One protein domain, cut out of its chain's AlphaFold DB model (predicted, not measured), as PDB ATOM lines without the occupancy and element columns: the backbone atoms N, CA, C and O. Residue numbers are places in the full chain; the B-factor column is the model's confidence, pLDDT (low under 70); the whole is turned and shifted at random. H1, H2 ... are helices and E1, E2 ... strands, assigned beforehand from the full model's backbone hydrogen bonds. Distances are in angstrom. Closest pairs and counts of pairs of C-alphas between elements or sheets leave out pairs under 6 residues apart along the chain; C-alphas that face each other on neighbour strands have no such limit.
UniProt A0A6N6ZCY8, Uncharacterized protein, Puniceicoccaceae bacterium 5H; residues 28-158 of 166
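This is residues 28 to 158 of the 166 residues of an uncharacterized protein of Puniceicoccaceae bacterium 5H (UniProt A0A6N6ZCY8). A long helical hairpin, H2 and H3, reaches out from a small body in which the short helices H4, H7 and H8 and the end of H3 pack on H1, while a small three-stranded sheet, E2 E1 E3, lies beyond them with H5, H6 and H7 only grazing it. The hairpin is open: H2 and H3 touch near its turn and spread toward the body, where the end of H3 packs on H1; the small sheet lies at the other end of the model. The printed part has 131 residues, mostly helix by class, in the order E1 H1 H2 H3 H4 H5 E2 H6 E3 H7 H8; the sheet runs E2 E1 E3, all parallel. It is only just loose, close to compact, with a radius of gyration of the C-alphas of 17.2 A, and spans 60 by 28 by 28 A.

Begin with the sheet: find C-alpha 28 at (-13.500, 20.939, -27.705), where E1, residues 28 to 30, starts; E2 is residues 114 to 117 and E3 residues 132 to 134. H1 is residues 32 to 40, 12.6 A long. H2, residues 43 to 61, runs 26.9 A; H3, residues 65 to 87, runs 32.7 A from C-alpha 65 at (-30.780, -15.251, -49.872). The shorter helices are H4, residues 93 to 99, H5, 103 to 109, H6, 121 to 126, and H7, 136 to 141. H8, residues 147 to 156, ends at C-alpha 156 at (-6.211, 3.518, -25.266) after 14.2 A.

In the sheet, look for N 116 and O 28, 2.8 A apart, between E2 and E1, and N 29 and O 133, 2.8 A, between E1 and E3. E1, H1 to H5 and E2 make a strand-helix-strand unit, two parallel neighbour strands with helices between; E2, H6 and E3 make a split one, with E1 between its strands and a right-handed crossover. H5, only just on the sheet with 5 pairs of C-alphas within 10 A, H6 and H7 only graze it. H1 is the hub, touching H3, H4, H7 and H8. Its closest C-alphas to H7 are Ile 35 and Val 140, 5.5 A, and to H8 Ala 34 and Val 153, 5.3 A. H3 touches H1 with residues 82 to 87 alone, Arg 33 and Ala 86 closest at 4.0 A. In the hairpin, the closest C-alphas are Tyr 56 and Ala 68, 5.3 A, at a shallow tilt of 22 degrees, opposite ways. Every O i to N i+4 pair is within hydrogen-bond range in H1, H2, H3, H5, H6, H7 and H8; H4 has 1 of 3, beside 3 of 4 O i to N i+3 pairs.

The C-alphas of Gly 63 and Glu 129 are the two farthest apart, 60.6 A. Residues 125 to 130, of which 125 to 126 belong to H6, stand free. The printed part has no cut, its links are tight, and no printed residue is under pLDDT 70.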
ATOM      1  N   GLY A  28     -13.386  22.265 -28.300       97.12
ATOM      2  CA  GLY A  28     -13.500  20.939 -27.705       97.12
ATOM      3  C   GLY A  28     -12.762  19.921 -28.563       97.12
ATOM      4  O   GLY A  28     -13.197  19.591 -29.663       97.12
ATOM      5  N   VAL A  29     -11.635  19.413 -28.079       97.56
ATOM      6  CA  VAL A  29     -10.835  18.408 -28.780       97.56
ATOM      7  C   VAL A  29     -11.167  17.018 -28.249       97.56
ATOM      8  O   VAL A  29     -11.288  16.830 -27.042       97.56
ATOM      9  N   TYR A  30     -11.309  16.040 -29.143       97.38
ATOM     10  CA  TYR A  30     -11.612  14.662 -28.755       97.38
ATOM     11  C   TYR A  30     -10.792  13.616 -29.520       97.38
ATOM     12  O   TYR A  30     -10.420  13.809 -30.685       97.38
ATOM     13  N   ASP A  31     -10.549  12.464 -28.888       96.81
ATOM     14  CA  ASP A  31      -9.990  11.286 -29.557       96.81
ATOM     15  C   ASP A  31     -11.096  10.463 -30.234       96.81
ATOM     16  O   ASP A  31     -11.905   9.816 -29.568       96.81
ATOM     17  N   SER A  32     -11.121  10.437 -31.572       96.00
ATOM     18  CA  SER A  32     -12.141   9.694 -32.330       96.00
ATOM     19  C   SER A  32     -12.126   8.188 -32.044       96.00
ATOM     20  O   SER A  32     -13.173   7.541 -32.086       96.00
ATOM     21  N   ARG A  33     -10.968   7.634 -31.667       96.56
ATOM     22  CA  ARG A  33     -10.821   6.214 -31.328       96.56
ATOM     23  C   ARG A  33     -11.626   5.844 -30.087       96.56
ATOM     24  O   ARG A  33     -12.283   4.806 -30.061       96.56
ATOM     25  N   ALA A  34     -11.608   6.717 -29.081       97.31
ATOM     26  CA  ALA A  34     -12.360   6.526 -27.849       97.31
ATOM     27  C   ALA A  34     -13.870   6.503 -28.118       97.31
ATOM     28  O   ALA A  34     -14.572   5.647 -27.584       97.31
ATOM     29  N   ILE A  35     -14.349   7.373 -29.013       98.25
ATOM     30  CA  ILE A  35     -15.761   7.433 -29.414       98.25
ATOM     31  C   ILE A  35     -16.198   6.127 -30.087       98.25
ATOM     32  O   ILE A  35     -17.238   5.566 -29.746       98.25
ATOM     33  N   ALA A  36     -15.379   5.592 -30.997       97.94
ATOM     34  CA  ALA A  36     -15.673   4.334 -31.679       97.94
ATOM     35  C   ALA A  36     -15.715   3.133 -30.720       97.94
ATOM     36  O   ALA A  36     -16.622   2.299 -30.809       97.94
ATOM     37  N   ILE A  37     -14.773   3.056 -29.772       97.69
ATOM     38  CA  ILE A  37     -14.769   2.014 -28.732       97.69
ATOM     39  C   ILE A  37     -15.992   2.149 -27.819       97.69
ATOM     40  O   ILE A  37     -16.619   1.138 -27.490       97.69
ATOM     41  N   ALA A  38     -16.353   3.377 -27.436       98.38
ATOM     42  CA  ALA A  38     -17.519   3.638 -26.604       98.38
ATOM     43  C   ALA A  38     -18.811   3.190 -27.300       98.38
ATOM     44  O   ALA A  38     -19.588   2.425 -26.728       98.38
ATOM     45  N   TYR A  39     -18.989   3.570 -28.570       98.56
ATOM     46  CA  TYR A  39     -20.119   3.125 -29.378       98.56
ATOM     47  C   TYR A  39     -20.186   1.598 -29.489       98.56
ATOM     48  O   TYR A  39     -21.253   1.029 -29.271       98.56
ATOM     49  N   ALA A  40     -19.070   0.911 -29.755       97.19
ATOM     50  CA  ALA A  40     -19.053  -0.551 -29.867       97.19
ATOM     51  C   ALA A  40     -19.519  -1.266 -28.581       97.19
ATOM     52  O   ALA A  40     -20.015  -2.389 -28.643       97.19
ATOM     53  N   GLY A  41     -19.374  -0.623 -27.418       96.75
ATOM     54  CA  GLY A  41     -19.871  -1.103 -26.128       96.75
ATOM     55  C   GLY A  41     -21.191  -0.484 -25.672       96.75
ATOM     56  O   GLY A  41     -21.481  -0.583 -24.484       96.75
ATOM     57  N   SER A  42     -21.937   0.183 -26.552       98.38
ATOM     58  CA  SER A  42     -23.157   0.919 -26.197       98.38
ATOM     59  C   SER A  42     -24.438   0.095 -26.383       98.38
ATOM     60  O   SER A  42     -24.494  -0.765 -27.275       98.38
ATOM     61  N   PRO A  43     -25.531   0.446 -25.675       98.06
ATOM     62  CA  PRO A  43     -26.865  -0.097 -25.947       98.06
ATOM     63  C   PRO A  43     -27.334   0.138 -27.392       98.06
ATOM     64  O   PRO A  43     -28.070  -0.665 -27.965       98.06
ATOM     65  N   ARG A  44     -26.890   1.236 -28.022       96.69
ATOM     66  CA  ARG A  44     -27.232   1.566 -29.415       96.69
ATOM     67  C   ARG A  44     -26.639   0.552 -30.394       96.69
ATOM     68  O   ARG A  44     -27.343   0.093 -31.297       96.69
ATOM     69  N   HIS A  45     -25.368   0.192 -30.210       97.81
ATOM     70  CA  HIS A  45     -24.715  -0.825 -31.031       97.81
ATOM     71  C   HIS A  45     -25.314  -2.209 -30.777       97.81
ATOM     72  O   HIS A  45     -25.629  -2.918 -31.730       97.81
ATOM     73  N   GLU A  46     -25.575  -2.562 -29.518       97.62
ATOM     74  CA  GLU A  46     -26.254  -3.814 -29.170       97.62
ATOM     75  C   GLU A  46     -27.617  -3.939 -29.871       97.62
ATOM     76  O   GLU A  46     -27.893  -4.944 -30.532       97.62
ATOM     77  N   ALA A  47     -28.435  -2.883 -29.833       97.94
ATOM     78  CA  ALA A  47     -29.724  -2.853 -30.517       97.94
ATOM     79  C   ALA A  47     -29.592  -2.984 -32.046       97.94
ATOM     80  O   ALA A  47     -30.446  -3.589 -32.697       97.94
ATOM     81  N   LEU A  48     -28.540  -2.426 -32.655       97.56
ATOM     82  CA  LEU A  48     -28.251  -2.615 -34.081       97.56
ATOM     83  C   LEU A  48     -27.910  -4.075 -34.410       97.56
ATOM     84  O   LEU A  48     -28.435  -4.617 -35.387       97.56
ATOM     85  N   ILE A  49     -27.062  -4.709 -33.597       98.00
ATOM     86  CA  ILE A  49     -26.684  -6.115 -33.769       98.00
ATOM     87  C   ILE A  49     -27.910  -7.014 -33.657       98.00
ATOM     88  O   ILE A  49     -28.128  -7.864 -34.524       98.00
ATOM     89  N   GLU A  50     -28.738  -6.806 -32.635       98.25
ATOM     90  CA  GLU A  50     -29.918  -7.636 -32.410       98.25
ATOM     91  C   GLU A  50     -30.953  -7.473 -33.529       98.25
ATOM     92  O   GLU A  50     -31.413  -8.468 -34.093       98.25
ATOM     93  N   ARG A  51     -31.243  -6.237 -33.955       98.25
ATOM     94  CA  ARG A  51     -32.145  -5.991 -35.095       98.25
ATOM     95  C   ARG A  51     -31.646  -6.649 -36.377       98.25
ATOM     96  O   ARG A  51     -32.425  -7.284 -37.085       98.25
ATOM     97  N   THR A  52     -30.351  -6.539 -36.670       98.00
ATOM     98  CA  THR A  52     -29.774  -7.145 -37.877       98.00
ATOM     99  C   THR A  52     -29.806  -8.672 -37.814       98.00
ATOM    100  O   THR A  52     -30.113  -9.323 -38.813       98.00
ATOM    101  N   ARG A  53     -29.563  -9.261 -36.636       98.12
ATOM    102  CA  ARG A  53     -29.674 -10.710 -36.412       98.12
ATOM    103  C   ARG A  53     -31.097 -11.209 -36.659       98.12
ATOM    104  O   ARG A  53     -31.277 -12.206 -37.358       98.12
ATOM    105  N   GLN A  54     -32.098 -10.510 -36.127       98.44
ATOM    106  CA  GLN A  54     -33.508 -10.845 -36.332       98.44
ATOM    107  C   GLN A  54     -33.903 -10.741 -37.810       98.44
ATOM    108  O   GLN A  54     -34.482 -11.682 -38.351       98.44
ATOM    109  N   ALA A  55     -33.526  -9.651 -38.483       98.25
ATOM    110  CA  ALA A  55     -33.780  -9.469 -39.912       98.25
ATOM    111  C   ALA A  55     -33.119 -10.570 -40.759       98.25
ATOM    112  O   ALA A  55     -33.734 -11.113 -41.675       98.25
ATOM    113  N   TYR A  56     -31.892 -10.971 -40.412       98.25
ATOM    114  CA  TYR A  56     -31.193 -12.056 -41.098       98.25
ATOM    115  C   TYR A  56     -31.917 -13.397 -40.931       98.25
ATOM    116  O   TYR A  56     -32.097 -14.132 -41.904       98.25
ATOM    117  N   ALA A  57     -32.366 -13.718 -39.713       98.12
ATOM    118  CA  ALA A  57     -33.132 -14.933 -39.449       98.12
ATOM    119  C   ALA A  57     -34.460 -14.950 -40.227       98.12
ATOM    120  O   ALA A  57     -34.816 -15.977 -40.807       98.12
ATOM    121  N   GLN A  58     -35.152 -13.809 -40.304       98.44
ATOM    122  CA  GLN A  58     -36.375 -13.656 -41.096       98.44
ATOM    123  C   GLN A  58     -36.115 -13.860 -42.592       98.44
ATOM    124  O   GLN A  58     -36.830 -14.631 -43.227       98.44
ATOM    125  N   ALA A  59     -35.056 -13.258 -43.143       98.38
ATOM    126  CA  ALA A  59     -34.673 -13.445 -44.542       98.38
ATOM    127  C   ALA A  59     -34.380 -14.921 -44.861       98.38
ATOM    128  O   ALA A  59     -34.815 -15.447 -45.885       98.38
ATOM    129  N   LYS A  60     -33.701 -15.635 -43.953       97.38
ATOM    130  CA  LYS A  60     -33.457 -17.079 -44.095       97.38
ATOM    131  C   LYS A  60     -34.748 -17.894 -44.064       97.38
ATOM    132  O   LYS A  60     -34.916 -18.762 -44.915       97.38
ATOM    133  N   ALA A  61     -35.648 -17.611 -43.122       98.12
ATOM    134  CA  ALA A  61     -36.934 -18.299 -43.011       98.12
ATOM    135  C   ALA A  61     -37.839 -18.047 -44.230       98.12
ATOM    136  O   ALA A  61     -38.547 -18.950 -44.667       98.12
ATOM    137  N   ALA A  62     -37.773 -16.846 -44.808       98.12
ATOM    138  CA  ALA A  62     -38.499 -16.469 -46.017       98.12
ATOM    139  C   ALA A  62     -37.874 -17.015 -47.315       98.12
ATOM    140  O   ALA A  62     -38.439 -16.822 -48.389       98.12
ATOM    141  N   GLY A  63     -36.712 -17.677 -47.244       98.25
ATOM    142  CA  GLY A  63     -36.001 -18.138 -48.435       98.25
ATOM    143  C   GLY A  63     -35.473 -16.992 -49.302       98.25
ATOM    144  O   GLY A  63     -35.373 -17.157 -50.515       98.25
ATOM    145  N   ASP A  64     -35.122 -15.852 -48.695       98.31
ATOM    146  CA  ASP A  64     -34.553 -14.678 -49.363       98.31
ATOM    147  C   ASP A  64     -33.026 -14.598 -49.146       98.31
ATOM    148  O   ASP A  64     -32.520 -13.945 -48.223       98.31
ATOM    149  N   PRO A  65     -32.229 -15.280 -49.988       97.00
ATOM    150  CA  PRO A  65     -30.780 -15.251 -49.872       97.00
ATOM    151  C   PRO A  65     -30.173 -13.913 -50.312       97.00
ATOM    152  O   PRO A  65     -29.012 -13.658 -49.989       97.00
ATOM    153  N   ALA A  66     -30.893 -13.085 -51.077       98.31
ATOM    154  CA  ALA A  66     -30.393 -11.781 -51.495       98.31
ATOM    155  C   ALA A  66     -30.366 -10.829 -50.298       98.31
ATOM    156  O   ALA A  66     -29.320 -10.239 -50.019       98.31
ATOM    157  N   GLU A  67     -31.457 -10.783 -49.535       98.19
ATOM    158  CA  GLU A  67     -31.541  -9.968 -48.329       98.19
ATOM    159  C   GLU A  67     -30.577 -10.455 -47.243       98.19
ATOM    160  O   GLU A  67     -29.826  -9.661 -46.672       98.19
ATOM    161  N   ALA A  68     -30.485 -11.773 -47.028       98.25
ATOM    162  CA  ALA A  68     -29.523 -12.332 -46.080       98.25
ATOM    163  C   ALA A  68     -28.073 -11.921 -46.417       98.25
ATOM    164  O   ALA A  68     -27.325 -11.511 -45.528       98.25
ATOM    165  N   ARG A  69     -27.675 -11.970 -47.700       98.31
ATOM    166  CA  ARG A  69     -26.339 -11.526 -48.144       98.31
ATOM    167  C   ARG A  69     -26.130 -10.024 -47.971       98.31
ATOM    168  O   ARG A  69     -25.029  -9.616 -47.605       98.31
ATOM    169  N   ARG A  70     -27.154  -9.206 -48.231       98.38
ATOM    170  CA  ARG A  70     -27.091  -7.747 -48.062       98.38
ATOM    171  C   ARG A  70     -26.846  -7.374 -46.599       98.38
ATOM    172  O   ARG A  70     -25.955  -6.575 -46.320       98.38
ATOM    173  N   LEU A  71     -27.590  -7.987 -45.677       98.38
ATOM    174  CA  LEU A  71     -27.431  -7.780 -44.236       98.38
ATOM    175  C   LEU A  71     -26.032  -8.198 -43.768       98.38
ATOM    176  O   LEU A  71     -25.345  -7.428 -43.101       98.38
ATOM    177  N   GLU A  72     -25.559  -9.369 -44.192       97.56
ATOM    178  CA  GLU A  72     -24.211  -9.845 -43.864       97.56
ATOM    179  C   GLU A  72     -23.116  -8.895 -44.375       97.56
ATOM    180  O   GLU A  72     -22.165  -8.582 -43.657       97.56
ATOM    181  N   GLN A  73     -23.270  -8.386 -45.602       98.19
ATOM    182  CA  GLN A  73     -22.348  -7.414 -46.176       98.19
ATOM    183  C   GLN A  73     -22.350  -6.098 -45.389       98.19
ATOM    184  O   GLN A  73     -21.276  -5.626 -45.024       98.19
ATOM    185  N   SER A  74     -23.526  -5.567 -45.037       97.12
ATOM    186  CA  SER A  74     -23.623  -4.343 -44.230       97.12
ATOM    187  C   SER A  74     -22.943  -4.475 -42.864       97.12
ATOM    188  O   SER A  74     -22.267  -3.547 -42.425       97.12
ATOM    189  N   MET A  75     -23.025  -5.648 -42.225       97.38
ATOM    190  CA  MET A  75     -22.342  -5.893 -40.953       97.38
ATOM    191  C   MET A  75     -20.823  -5.961 -41.100       97.38
ATOM    192  O   MET A  75     -20.105  -5.438 -40.249       97.38
ATOM    193  N   ARG A  76     -20.317  -6.555 -42.189       97.75
ATOM    194  CA  ARG A  76     -18.880  -6.524 -42.503       97.75
ATOM    195  C   ARG A  76     -18.385  -5.109 -42.773       97.75
ATOM    196  O   ARG A  76     -17.295  -4.750 -42.334       97.75
ATOM    197  N   ASP A  77     -19.166  -4.317 -43.501       97.25
ATOM    198  CA  ASP A  77     -18.829  -2.924 -43.800       97.25
ATOM    199  C   ASP A  77     -18.759  -2.086 -42.527       97.25
ATOM    200  O   ASP A  77     -17.752  -1.407 -42.304       97.25
ATOM    201  N   LEU A  78     -19.756  -2.227 -41.652       96.06
ATOM    202  CA  LEU A  78     -19.764  -1.592 -40.340       96.06
ATOM    203  C   LEU A  78     -18.553  -2.014 -39.502       96.06
ATOM    204  O   LEU A  78     -17.877  -1.158 -38.940       96.06
ATOM    205  N   GLN A  79     -18.240  -3.312 -39.434       96.00
ATOM    206  CA  GLN A  79     -17.082  -3.792 -38.680       96.00
ATOM    207  C   GLN A  79     -15.785  -3.155 -39.193       96.00
ATOM    208  O   GLN A  79     -15.012  -2.618 -38.405       96.00
ATOM    209  N   ARG A  80     -15.558  -3.153 -40.512       96.38
ATOM    210  CA  ARG A  80     -14.372  -2.515 -41.105       96.38
ATOM    211  C   ARG A  80     -14.307  -1.024 -40.799       96.38
ATOM    212  O   ARG A  80     -13.228  -0.503 -40.530       96.38
ATOM    213  N   GLN A  81     -15.440  -0.332 -40.844       96.12
ATOM    214  CA  GLN A  81     -15.501   1.083 -40.502       96.12
ATOM    215  C   GLN A  81     -15.141   1.326 -39.034       96.12
ATOM    216  O   GLN A  81     -14.244   2.125 -38.769       96.12
ATOM    217  N   LEU A  82     -15.753   0.588 -38.104       95.56
ATOM    218  CA  LEU A  82     -15.463   0.703 -36.674       95.56
ATOM    219  C   LEU A  82     -14.003   0.374 -36.356       95.56
ATOM    220  O   LEU A  82     -13.399   1.050 -35.533       95.56
ATOM    221  N   HIS A  83     -13.399  -0.600 -37.043       92.69
ATOM    222  CA  HIS A  83     -11.969  -0.886 -36.910       92.69
ATOM    223  C   HIS A  83     -11.101   0.311 -37.328       92.69
ATOM    224  O   HIS A  83     -10.215   0.716 -36.574       92.69
ATOM    225  N   ARG A  84     -11.377   0.935 -38.482       93.75
ATOM    226  CA  ARG A  84     -10.654   2.147 -38.912       93.75
ATOM    227  C   ARG A  84     -10.854   3.315 -37.945       93.75
ATOM    228  O   ARG A  84      -9.922   4.083 -37.713       93.75
ATOM    229  N   GLN A  85     -12.047   3.456 -37.380       94.81
ATOM    230  CA  GLN A  85     -12.356   4.513 -36.417       94.81
ATOM    231  C   GLN A  85     -11.684   4.273 -35.058       94.81
ATOM    232  O   GLN A  85     -11.125   5.206 -34.496       94.81
ATOM    233  N   ALA A  86     -11.666   3.035 -34.558       91.75
ATOM    234  CA  ALA A  86     -11.114   2.685 -33.248       91.75
ATOM    235  C   ALA A  86      -9.583   2.545 -33.227       91.75
ATOM    236  O   ALA A  86      -8.956   2.834 -32.210       91.75
ATOM    237  N   PHE A  87      -8.960   2.101 -34.324       87.56
ATOM    238  CA  PHE A  87      -7.522   1.787 -34.343       87.56
ATOM    239  C   PHE A  87      -6.672   2.735 -35.193       87.56
ATOM    240  O   PHE A  87      -5.450   2.759 -35.026       87.56
ATOM    241  N   ALA A  88      -7.295   3.541 -36.057       87.19
ATOM    242  CA  ALA A  88      -6.609   4.542 -36.868       87.19
ATOM    243  C   ALA A  88      -7.090   5.964 -36.516       87.19
ATOM    244  O   ALA A  88      -7.303   6.287 -35.350       87.19
ATOM    245  N   LYS A  89      -7.182   6.841 -37.521       90.06
ATOM    246  CA  LYS A  89      -7.545   8.264 -37.391       90.06
ATOM    247  C   LYS A  89      -8.820   8.610 -38.163       90.06
ATOM    248  O   LYS A  89      -9.010   9.760 -38.553       90.06
ATOM    249  N   ALA A  90      -9.642   7.606 -38.479       92.19
ATOM    250  CA  ALA A  90     -10.831   7.841 -39.283       92.19
ATOM    251  C   ALA A  90     -11.830   8.750 -38.533       92.19
ATOM    252  O   ALA A  90     -11.908   8.688 -37.298       92.19
ATOM    253  N   PRO A  91     -12.576   9.593 -39.269       94.44
ATOM    254  CA  PRO A  91     -13.616  10.438 -38.698       94.44
ATOM    255  C   PRO A  91     -14.762   9.607 -38.108       94.44
ATOM    256  O   PRO A  91     -15.001   8.473 -38.529       94.44
ATOM    257  N   VAL A  92     -15.469  10.187 -37.138       97.44
ATOM    258  CA  VAL A  92     -16.578   9.558 -36.392       97.44
ATOM    259  C   VAL A  92     -17.850  10.409 -36.418       97.44
ATOM    260  O   VAL A  92     -18.680  10.307 -35.521       97.44
ATOM    261  N   ASP A  93     -18.009  11.268 -37.426       96.50
ATOM    262  CA  ASP A  93     -19.195  12.117 -37.600       96.50
ATOM    263  C   ASP A  93     -20.490  11.292 -37.616       96.50
ATOM    264  O   ASP A  93     -21.489  11.683 -37.020       96.50
ATOM    265  N   ASP A  94     -20.453  10.106 -38.228       96.75
ATOM    266  CA  ASP A  94     -21.568   9.158 -38.256       96.75
ATOM    267  C   ASP A  94     -21.963   8.655 -36.861       96.75
ATOM    268  O   ASP A  94     -23.144   8.428 -36.602       96.75
ATOM    269  N   LEU A  95     -20.993   8.520 -35.952       98.12
ATOM    270  CA  LEU A  95     -21.249   8.158 -34.562       98.12
ATOM    271  C   LEU A  95     -21.749   9.362 -33.764       98.12
ATOM    272  O   LEU A  95     -22.691   9.214 -32.993       98.12
ATOM    273  N   LEU A  96     -21.172  10.553 -33.962       97.88
ATOM    274  CA  LEU A  96     -21.591  11.769 -33.254       97.88
ATOM    275  C   LEU A  96     -23.057  12.133 -33.533       97.88
ATOM    276  O   LEU A  96     -23.741  12.606 -32.630       97.88
ATOM    277  N   VAL A  97     -23.577  11.826 -34.726       97.25
ATOM    278  CA  VAL A  97     -25.012  11.967 -35.040       97.25
ATOM    279  C   VAL A  97     -25.900  11.131 -34.107       97.25
ATOM    280  O   VAL A  97     -27.026  11.518 -33.820       97.25
ATOM    281  N   LEU A  98     -25.414  10.003 -33.576       97.31
ATOM    282  CA  LEU A  98     -26.192   9.146 -32.665       97.31
ATOM    283  C   LEU A  98     -26.373   9.749 -31.261       97.31
ATOM    284  O   LEU A  98     -27.163   9.217 -30.466       97.31
ATOM    285  N   ILE A  99     -25.625  10.813 -30.959       97.38
ATOM    286  CA  ILE A  99     -25.685  11.575 -29.711       97.38
ATOM    287  C   ILE A  99     -25.945  13.074 -29.950       97.38
ATOM    288  O   ILE A  99     -25.644  13.900 -29.091       97.38
ATOM    289  N   ASP A 100     -26.487  13.437 -31.117       96.44
ATOM    290  CA  ASP A 100     -26.699  14.828 -31.541       96.44
ATOM    291  C   ASP A 100     -27.482  15.662 -30.517       96.44
ATOM    292  O   ASP A 100     -27.127  16.806 -30.244       96.44
ATOM    293  N   ALA A 101     -28.492  15.063 -29.889       96.88
ATOM    294  CA  ALA A 101     -29.318  15.682 -28.866       96.88
ATOM    295  C   ALA A 101     -28.548  15.995 -27.572       96.88
ATOM    296  O   ALA A 101     -28.936  16.910 -26.853       96.88
ATOM    297  N   GLN A 102     -27.473  15.258 -27.265       97.25
ATOM    298  CA  GLN A 102     -26.628  15.494 -26.090       97.25
ATOM    299  C   GLN A 102     -25.486  16.482 -26.368       97.25
ATOM    300  O   GLN A 102     -24.951  17.067 -25.426       97.25
ATOM    301  N   LEU A 103     -25.094  16.676 -27.635       96.50
ATOM    302  CA  LEU A 103     -23.940  17.511 -27.985       96.50
ATOM    303  C   LEU A 103     -24.049  18.960 -27.478       96.50
ATOM    304  O   LEU A 103     -23.057  19.425 -26.917       96.50
ATOM    305  N   PRO A 104     -25.192  19.672 -27.595       97.12
ATOM    306  CA  PRO A 104     -25.297  21.043 -27.093       97.12
ATOM    307  C   PRO A 104     -25.000  21.158 -25.595       97.12
ATOM    308  O   PRO A 104     -24.255  22.046 -25.189       97.12
ATOM    309  N   ASP A 105     -25.521  20.233 -24.787       97.62
ATOM    310  CA  ASP A 105     -25.319  20.238 -23.335       97.62
ATOM    311  C   ASP A 105     -23.873  19.884 -22.966       97.62
ATOM    312  O   ASP A 105     -23.287  20.515 -22.088       97.62
ATOM    313  N   ILE A 106     -23.267  18.917 -23.666       97.69
ATOM    314  CA  ILE A 106     -21.852  18.556 -23.489       97.69
ATOM    315  C   ILE A 106     -20.947  19.745 -23.823       97.69
ATOM    316  O   ILE A 106     -20.022  20.049 -23.069       97.69
ATOM    317  N   MET A 107     -21.218  20.423 -24.939       97.00
ATOM    318  CA  MET A 107     -20.439  21.576 -25.384       97.00
ATOM    319  C   MET A 107     -20.582  22.758 -24.422       97.00
ATOM    320  O   MET A 107     -19.579  23.344 -24.024       97.00
ATOM    321  N   ALA A 108     -21.808  23.056 -23.982       96.75
ATOM    322  CA  ALA A 108     -22.069  24.115 -23.012       96.75
ATOM    323  C   ALA A 108     -21.417  23.828 -21.650       96.75
ATOM    324  O   ALA A 108     -20.818  24.720 -21.056       96.75
ATOM    325  N   ALA A 109     -21.484  22.585 -21.161       97.06
ATOM    326  CA  ALA A 109     -20.862  22.193 -19.895       97.06
ATOM    327  C   ALA A 109     -19.327  22.278 -19.928       97.06
ATOM    328  O   ALA A 109     -18.705  22.507 -18.891       97.06
ATOM    329  N   ALA A 110     -18.724  22.083 -21.103       96.06
ATOM    330  CA  ALA A 110     -17.285  22.196 -21.316       96.06
ATOM    331  C   ALA A 110     -16.825  23.609 -21.725       96.06
ATOM    332  O   ALA A 110     -15.620  23.811 -21.866       96.06
ATOM    333  N   ASP A 111     -17.754  24.555 -21.907       96.00
ATOM    334  CA  ASP A 111     -17.497  25.912 -22.411       96.00
ATOM    335  C   ASP A 111     -16.733  25.910 -23.752       96.00
ATOM    336  O   ASP A 111     -15.706  26.570 -23.921       96.00
ATOM    337  N   VAL A 112     -17.204  25.090 -24.704       96.19
ATOM    338  CA  VAL A 112     -16.600  24.948 -26.039       96.19
ATOM    339  C   VAL A 112     -17.571  25.307 -27.158       96.19
ATOM    340  O   VAL A 112     -18.746  24.948 -27.126       96.19
ATOM    341  N   ASP A 113     -17.052  25.942 -28.209       93.56
ATOM    342  CA  ASP A 113     -17.849  26.409 -29.351       93.56
ATOM    343  C   ASP A 113     -17.802  25.452 -30.546       93.56
ATOM    344  O   ASP A 113     -18.695  25.451 -31.395       93.56
ATOM    345  N   LEU A 114     -16.737  24.652 -30.644       93.81
ATOM    346  CA  LEU A 114     -16.488  23.768 -31.779       93.81
ATOM    347  C   LEU A 114     -15.860  22.454 -31.325       93.81
ATOM    348  O   LEU A 114     -14.826  22.456 -30.661       93.81
ATOM    349  N   LEU A 115     -16.448  21.333 -31.745       96.19
ATOM    350  CA  LEU A 115     -15.859  20.007 -31.577       96.19
ATOM    351  C   LEU A 115     -14.922  19.692 -32.743       96.19
ATOM    352  O   LEU A 115     -15.310  19.794 -33.905       96.19
ATOM    353  N   VAL A 116     -13.692  19.284 -32.438       96.00
ATOM    354  CA  VAL A 116     -12.674  18.946 -33.437       96.00
ATOM    355  C   VAL A 116     -11.966  17.661 -33.029       96.00
ATOM    356  O   VAL A 116     -11.483  17.525 -31.906       96.00
ATOM    357  N   SER A 117     -11.853  16.704 -33.950       96.44
ATOM    358  CA  SER A 117     -11.023  15.529 -33.697       96.44
ATOM    359  C   SER A 117      -9.564  15.948 -33.523       96.44
ATOM    360  O   SER A 117      -9.032  16.705 -34.336       96.44
ATOM    361  N   GLN A 118      -8.861  15.380 -32.539       94.62
ATOM    362  CA  GLN A 118      -7.423  15.624 -32.364       94.62
ATOM    363  C   GLN A 118      -6.576  15.187 -33.574       94.62
ATOM    364  O   GLN A 118      -5.405  15.551 -33.690       94.62
ATOM    365  N   TRP A 119      -7.161  14.397 -34.479       93.69
ATOM    366  CA  TRP A 119      -6.528  13.935 -35.710       93.69
ATOM    367  C   TRP A 119      -6.789  14.843 -36.921       93.69
ATOM    368  O   TRP A 119      -6.115  14.679 -37.940       93.69
ATOM    369  N   ASP A 120      -7.704  15.813 -36.823       93.75
ATOM    370  CA  ASP A 120      -7.978  16.783 -37.886       93.75
ATOM    371  C   ASP A 120      -6.993  17.959 -37.825       93.75
ATOM    372  O   ASP A 120      -7.288  19.064 -37.363       93.75
ATOM    373  N   ALA A 121      -5.778  17.710 -38.316       92.12
ATOM    374  CA  ALA A 121      -4.716  18.711 -38.350       92.12
ATOM    375  C   ALA A 121      -5.097  19.961 -39.160       92.12
ATOM    376  O   ALA A 121      -4.611  21.049 -38.858       92.12
ATOM    377  N   ARG A 122      -5.960  19.823 -40.178       92.81
ATOM    378  CA  ARG A 122      -6.375  20.947 -41.023       92.81
ATOM    379  C   ARG A 122      -7.258  21.903 -40.235       92.81
ATOM    380  O   ARG A 122      -6.988  23.101 -40.246       92.81
ATOM    381  N   THR A 123      -8.277  21.383 -39.557       90.25
ATOM    382  CA  THR A 123      -9.155  22.214 -38.730       90.25
ATOM    383  C   THR A 123      -8.375  22.785 -37.554       90.25
ATOM    384  O   THR A 123      -8.396  23.991 -37.366       90.25
ATOM    385  N   LEU A 124      -7.568  21.990 -36.845       92.12
ATOM    386  CA  LEU A 124      -6.750  22.496 -35.732       92.12
ATOM    387  C   LEU A 124      -5.771  23.612 -36.145       92.12
ATOM    388  O   LEU A 124      -5.525  24.524 -35.359       92.12
ATOM    389  N   ALA A 125      -5.221  23.570 -37.363       91.94
ATOM    390  CA  ALA A 125      -4.345  24.623 -37.882       91.94
ATOM    391  C   ALA A 125      -5.090  25.920 -38.241       91.94
ATOM    392  O   ALA A 125      -4.466  26.977 -38.287       91.94
ATOM    393  N   ALA A 126      -6.404  25.860 -38.481       92.06
ATOM    394  CA  ALA A 126      -7.234  27.042 -38.714       92.06
ATOM    395  C   ALA A 126      -7.553  27.816 -37.419       92.06
ATOM    396  O   ALA A 126      -7.984  28.965 -37.498       92.06
ATOM    397  N   TYR A 127      -7.303  27.208 -36.252       90.25
ATOM    398  CA  TYR A 127      -7.518  27.784 -34.920       90.25
ATOM    399  C   TYR A 127      -6.251  27.636 -34.048       90.25
ATOM    400  O   TYR A 127      -6.232  26.869 -33.076       90.25
ATOM    401  N   PRO A 128      -5.134  28.286 -34.424       87.81
ATOM    402  CA  PRO A 128      -3.848  28.080 -33.763       87.81
ATOM    403  C   PRO A 128      -3.762  28.721 -32.369       87.81
ATOM    404  O   PRO A 128      -2.952  28.274 -31.559       87.81
ATOM    405  N   GLU A 129      -4.571  29.747 -32.092       90.88
ATOM    406  CA  GLU A 129      -4.501  30.560 -30.866       90.88
ATOM    407  C   GLU A 129      -5.631  30.252 -29.873       90.88
ATOM    408  O   GLU A 129      -5.568  30.663 -28.716       90.88
ATOM    409  N   GLN A 130      -6.655  29.514 -30.303       91.62
ATOM    410  CA  GLN A 130      -7.814  29.191 -29.484       91.62
ATOM    411  C   GLN A 130      -7.454  28.153 -28.407       91.62
ATOM    412  O   GLN A 130      -6.853  27.116 -28.722       91.62
ATOM    413  N   PRO A 131      -7.859  28.387 -27.143       94.12
ATOM    414  CA  PRO A 131      -7.850  27.383 -26.092       94.12
ATOM    415  C   PRO A 131      -8.482  26.060 -26.531       94.12
ATOM    416  O   PRO A 131      -9.444  26.025 -27.300       94.12
ATOM    417  N   ARG A 132      -7.928  24.958 -26.019       95.50
ATOM    418  CA  ARG A 132      -8.384  23.595 -26.303       95.50
ATOM    419  C   ARG A 132      -8.768  22.909 -25.004       95.50
ATOM    420  O   ARG A 132      -7.971  22.883 -24.069       95.50
ATOM    421  N   VAL A 133      -9.953  22.319 -24.980       97.31
ATOM    422  CA  VAL A 133     -10.489  21.544 -23.860       97.31
ATOM    423  C   VAL A 133     -10.672  20.111 -24.332       97.31
ATOM    424  O   VAL A 133     -11.293  19.880 -25.365       97.31
ATOM    425  N   ASP A 134     -10.119  19.141 -23.604       97.25
ATOM    426  CA  ASP A 134     -10.381  17.729 -23.893       97.25
ATOM    427  C   ASP A 134     -11.809  17.378 -23.462       97.25
ATOM    428  O   ASP A 134     -12.148  17.420 -22.279       97.25
ATOM    429  N   VAL A 135     -12.642  17.032 -24.439       98.12
ATOM    430  CA  VAL A 135     -14.047  16.647 -24.248       98.12
ATOM    431  C   VAL A 135     -14.285  15.171 -24.564       98.12
ATOM    432  O   VAL A 135     -15.427  14.733 -24.692       98.12
ATOM    433  N   THR A 136     -13.218  14.371 -24.660       98.12
ATOM    434  CA  THR A 136     -13.298  12.948 -25.006       98.12
ATOM    435  C   THR A 136     -14.192  12.179 -24.040       98.12
ATOM    436  O   THR A 136     -15.087  11.460 -24.478       98.12
ATOM    437  N   TRP A 137     -13.996  12.335 -22.728       98.12
ATOM    438  CA  TRP A 137     -14.766  11.594 -21.722       98.12
ATOM    439  C   TRP A 137     -16.262  11.936 -21.694       98.12
ATOM    440  O   TRP A 137     -17.061  11.002 -21.705       98.12
ATOM    441  N   PRO A 138     -16.673  13.220 -21.719       98.38
ATOM    442  CA  PRO A 138     -18.080  13.580 -21.884       98.38
ATOM    443  C   PRO A 138     -18.741  12.925 -23.104       98.38
ATOM    444  O   PRO A 138     -19.838  12.381 -22.995       98.38
ATOM    445  N   LEU A 139     -18.052  12.912 -24.252       98.56
ATOM    446  CA  LEU A 139     -18.557  12.267 -25.466       98.56
ATOM    447  C   LEU A 139     -18.605  10.737 -25.335       98.56
ATOM    448  O   LEU A 139     -19.551  10.117 -25.811       98.56
ATOM    449  N   VAL A 140     -17.620  10.121 -24.679       98.50
ATOM    450  CA  VAL A 140     -17.595   8.676 -24.397       98.50
ATOM    451  C   VAL A 140     -18.782   8.267 -23.531       98.50
ATOM    452  O   VAL A 140     -19.478   7.313 -23.871       98.50
ATOM    453  N   GLU A 141     -19.051   8.982 -22.438       98.31
ATOM    454  CA  GLU A 141     -20.144   8.634 -21.522       98.31
ATOM    455  C   GLU A 141     -21.532   8.856 -22.144       98.31
ATOM    456  O   GLU A 141     -22.468   8.148 -21.783       98.31
ATOM    457  N   ALA A 142     -21.672   9.731 -23.148       98.31
ATOM    458  CA  ALA A 142     -22.922   9.892 -23.904       98.31
ATOM    459  C   ALA A 142     -23.351   8.624 -24.677       98.31
ATOM    460  O   ALA A 142     -24.524   8.465 -25.037       98.31
ATOM    461  N   PHE A 143     -22.413   7.703 -24.926       98.25
ATOM    462  CA  PHE A 143     -22.702   6.385 -25.494       98.25
ATOM    463  C   PHE A 143     -23.033   5.322 -24.448       98.25
ATOM    464  O   PHE A 143     -23.431   4.227 -24.837       98.25
ATOM    465  N   GLU A 144     -22.892   5.621 -23.155       98.19
ATOM    466  CA  GLU A 144     -23.143   4.679 -22.060       98.19
ATOM    467  C   GLU A 144     -22.393   3.339 -22.253       98.19
ATOM    468  O   GLU A 144     -23.008   2.269 -22.281       98.19
ATOM    469  N   PRO A 145     -21.059   3.359 -22.446       97.94
ATOM    470  CA  PRO A 145     -20.311   2.148 -22.736       97.94
ATOM    471  C   PRO A 145     -20.323   1.185 -21.547       97.94
ATOM    472  O   PRO A 145     -20.320   1.587 -20.379       97.94
ATOM    473  N   THR A 146     -20.233  -0.115 -21.834       98.06
ATOM    474  CA  THR A 146     -20.006  -1.109 -20.776       98.06
ATOM    475  C   THR A 146     -18.728  -0.802 -19.969       98.06
ATOM    476  O   THR A 146     -17.785  -0.204 -20.501       98.06
ATOM    477  N   PRO A 147     -18.614  -1.283 -18.713       97.81
ATOM    478  CA  PRO A 147     -17.404  -1.097 -17.909       97.81
ATOM    479  C   PRO A 147     -16.120  -1.579 -18.595       97.81
ATOM    480  O   PRO A 147     -15.073  -0.953 -18.462       97.81
ATOM    481  N   ARG A 148     -16.203  -2.666 -19.375       96.25
ATOM    482  CA  ARG A 148     -15.071  -3.185 -20.149       96.25
ATOM    483  C   ARG A 148     -14.623  -2.197 -21.224       96.25
ATOM    484  O   ARG A 148     -13.428  -1.985 -21.396       96.25
ATOM    485  N   GLN A 149     -15.562  -1.579 -21.931       96.06
ATOM    486  CA  GLN A 149     -15.245  -0.649 -23.010       96.06
ATOM    487  C   GLN A 149     -14.765   0.686 -22.451       96.06
ATOM    488  O   GLN A 149     -13.836   1.264 -23.007       96.06
ATOM    489  N   ARG A 150     -15.290   1.109 -21.295       97.19
ATOM    490  CA  ARG A 150     -14.722   2.215 -20.519       97.19
ATOM    491  C   ARG A 150     -13.257   1.950 -20.158       97.19
ATOM    492  O   ARG A 150     -12.423   2.820 -20.384       97.19
ATOM    493  N   GLN A 151     -12.927   0.750 -19.669       95.81
ATOM    494  CA  GLN A 151     -11.536   0.373 -19.388       95.81
ATOM    495  C   GLN A 151     -10.670   0.412 -20.655       95.81
ATOM    496  O   GLN A 151      -9.585   0.979 -20.639       95.81
ATOM    497  N   TYR A 152     -11.164  -0.109 -21.782       94.38
ATOM    498  CA  TYR A 152     -10.429  -0.031 -23.047       94.38
ATOM    499  C   TYR A 152     -10.178   1.399 -23.512       94.38
ATOM    500  O   TYR A 152      -9.098   1.674 -24.027       94.38
ATOM    501  N   VAL A 153     -11.124   2.319 -23.310       95.38
ATOM    502  CA  VAL A 153     -10.882   3.743 -23.565       95.38
ATOM    503  C   VAL A 153      -9.778   4.274 -22.643       95.38
ATOM    504  O   VAL A 153      -8.858   4.921 -23.133       95.38
ATOM    505  N   GLN A 154      -9.811   3.964 -21.341       94.50
ATOM    506  CA  GLN A 154      -8.762   4.385 -20.397       94.50
ATOM    507  C   GLN A 154      -7.370   3.905 -20.823       94.50
ATOM    508  O   GLN A 154      -6.424   4.692 -20.808       94.50
ATOM    509  N   ASP A 155      -7.257   2.650 -21.254       91.75
ATOM    510  CA  ASP A 155      -5.991   2.055 -21.688       91.75
ATOM    511  C   ASP A 155      -5.524   2.605 -23.053       91.75
ATOM    512  O   ASP A 155      -4.324   2.681 -23.328       91.75
ATOM    513  N   LEU A 156      -6.466   3.007 -23.916       90.19
ATOM    514  CA  LEU A 156      -6.211   3.518 -25.266       90.19
ATOM    515  C   LEU A 156      -5.658   4.946 -25.280       90.19
ATOM    516  O   LEU A 156      -4.752   5.229 -26.065       90.19
ATOM    517  N   LEU A 157      -6.228   5.861 -24.490       86.75
ATOM    518  CA  LEU A 157      -5.892   7.291 -24.545       86.75
ATOM    519  C   LEU A 157      -4.386   7.604 -24.407       86.75
ATOM    520  O   LEU A 157      -3.907   8.457 -25.157       86.75
ATOM    521  N   PRO A 158      -3.593   6.919 -23.553       84.31
ATOM    522  CA  PRO A 158      -2.145   7.142 -23.510       84.31
ATOM    523  C   PRO A 158      -1.378   6.538 -24.706       84.31
ATOM    524  O   PRO A 158      -0.200   6.849 -24.898       84.31
TER     525      PRO A 158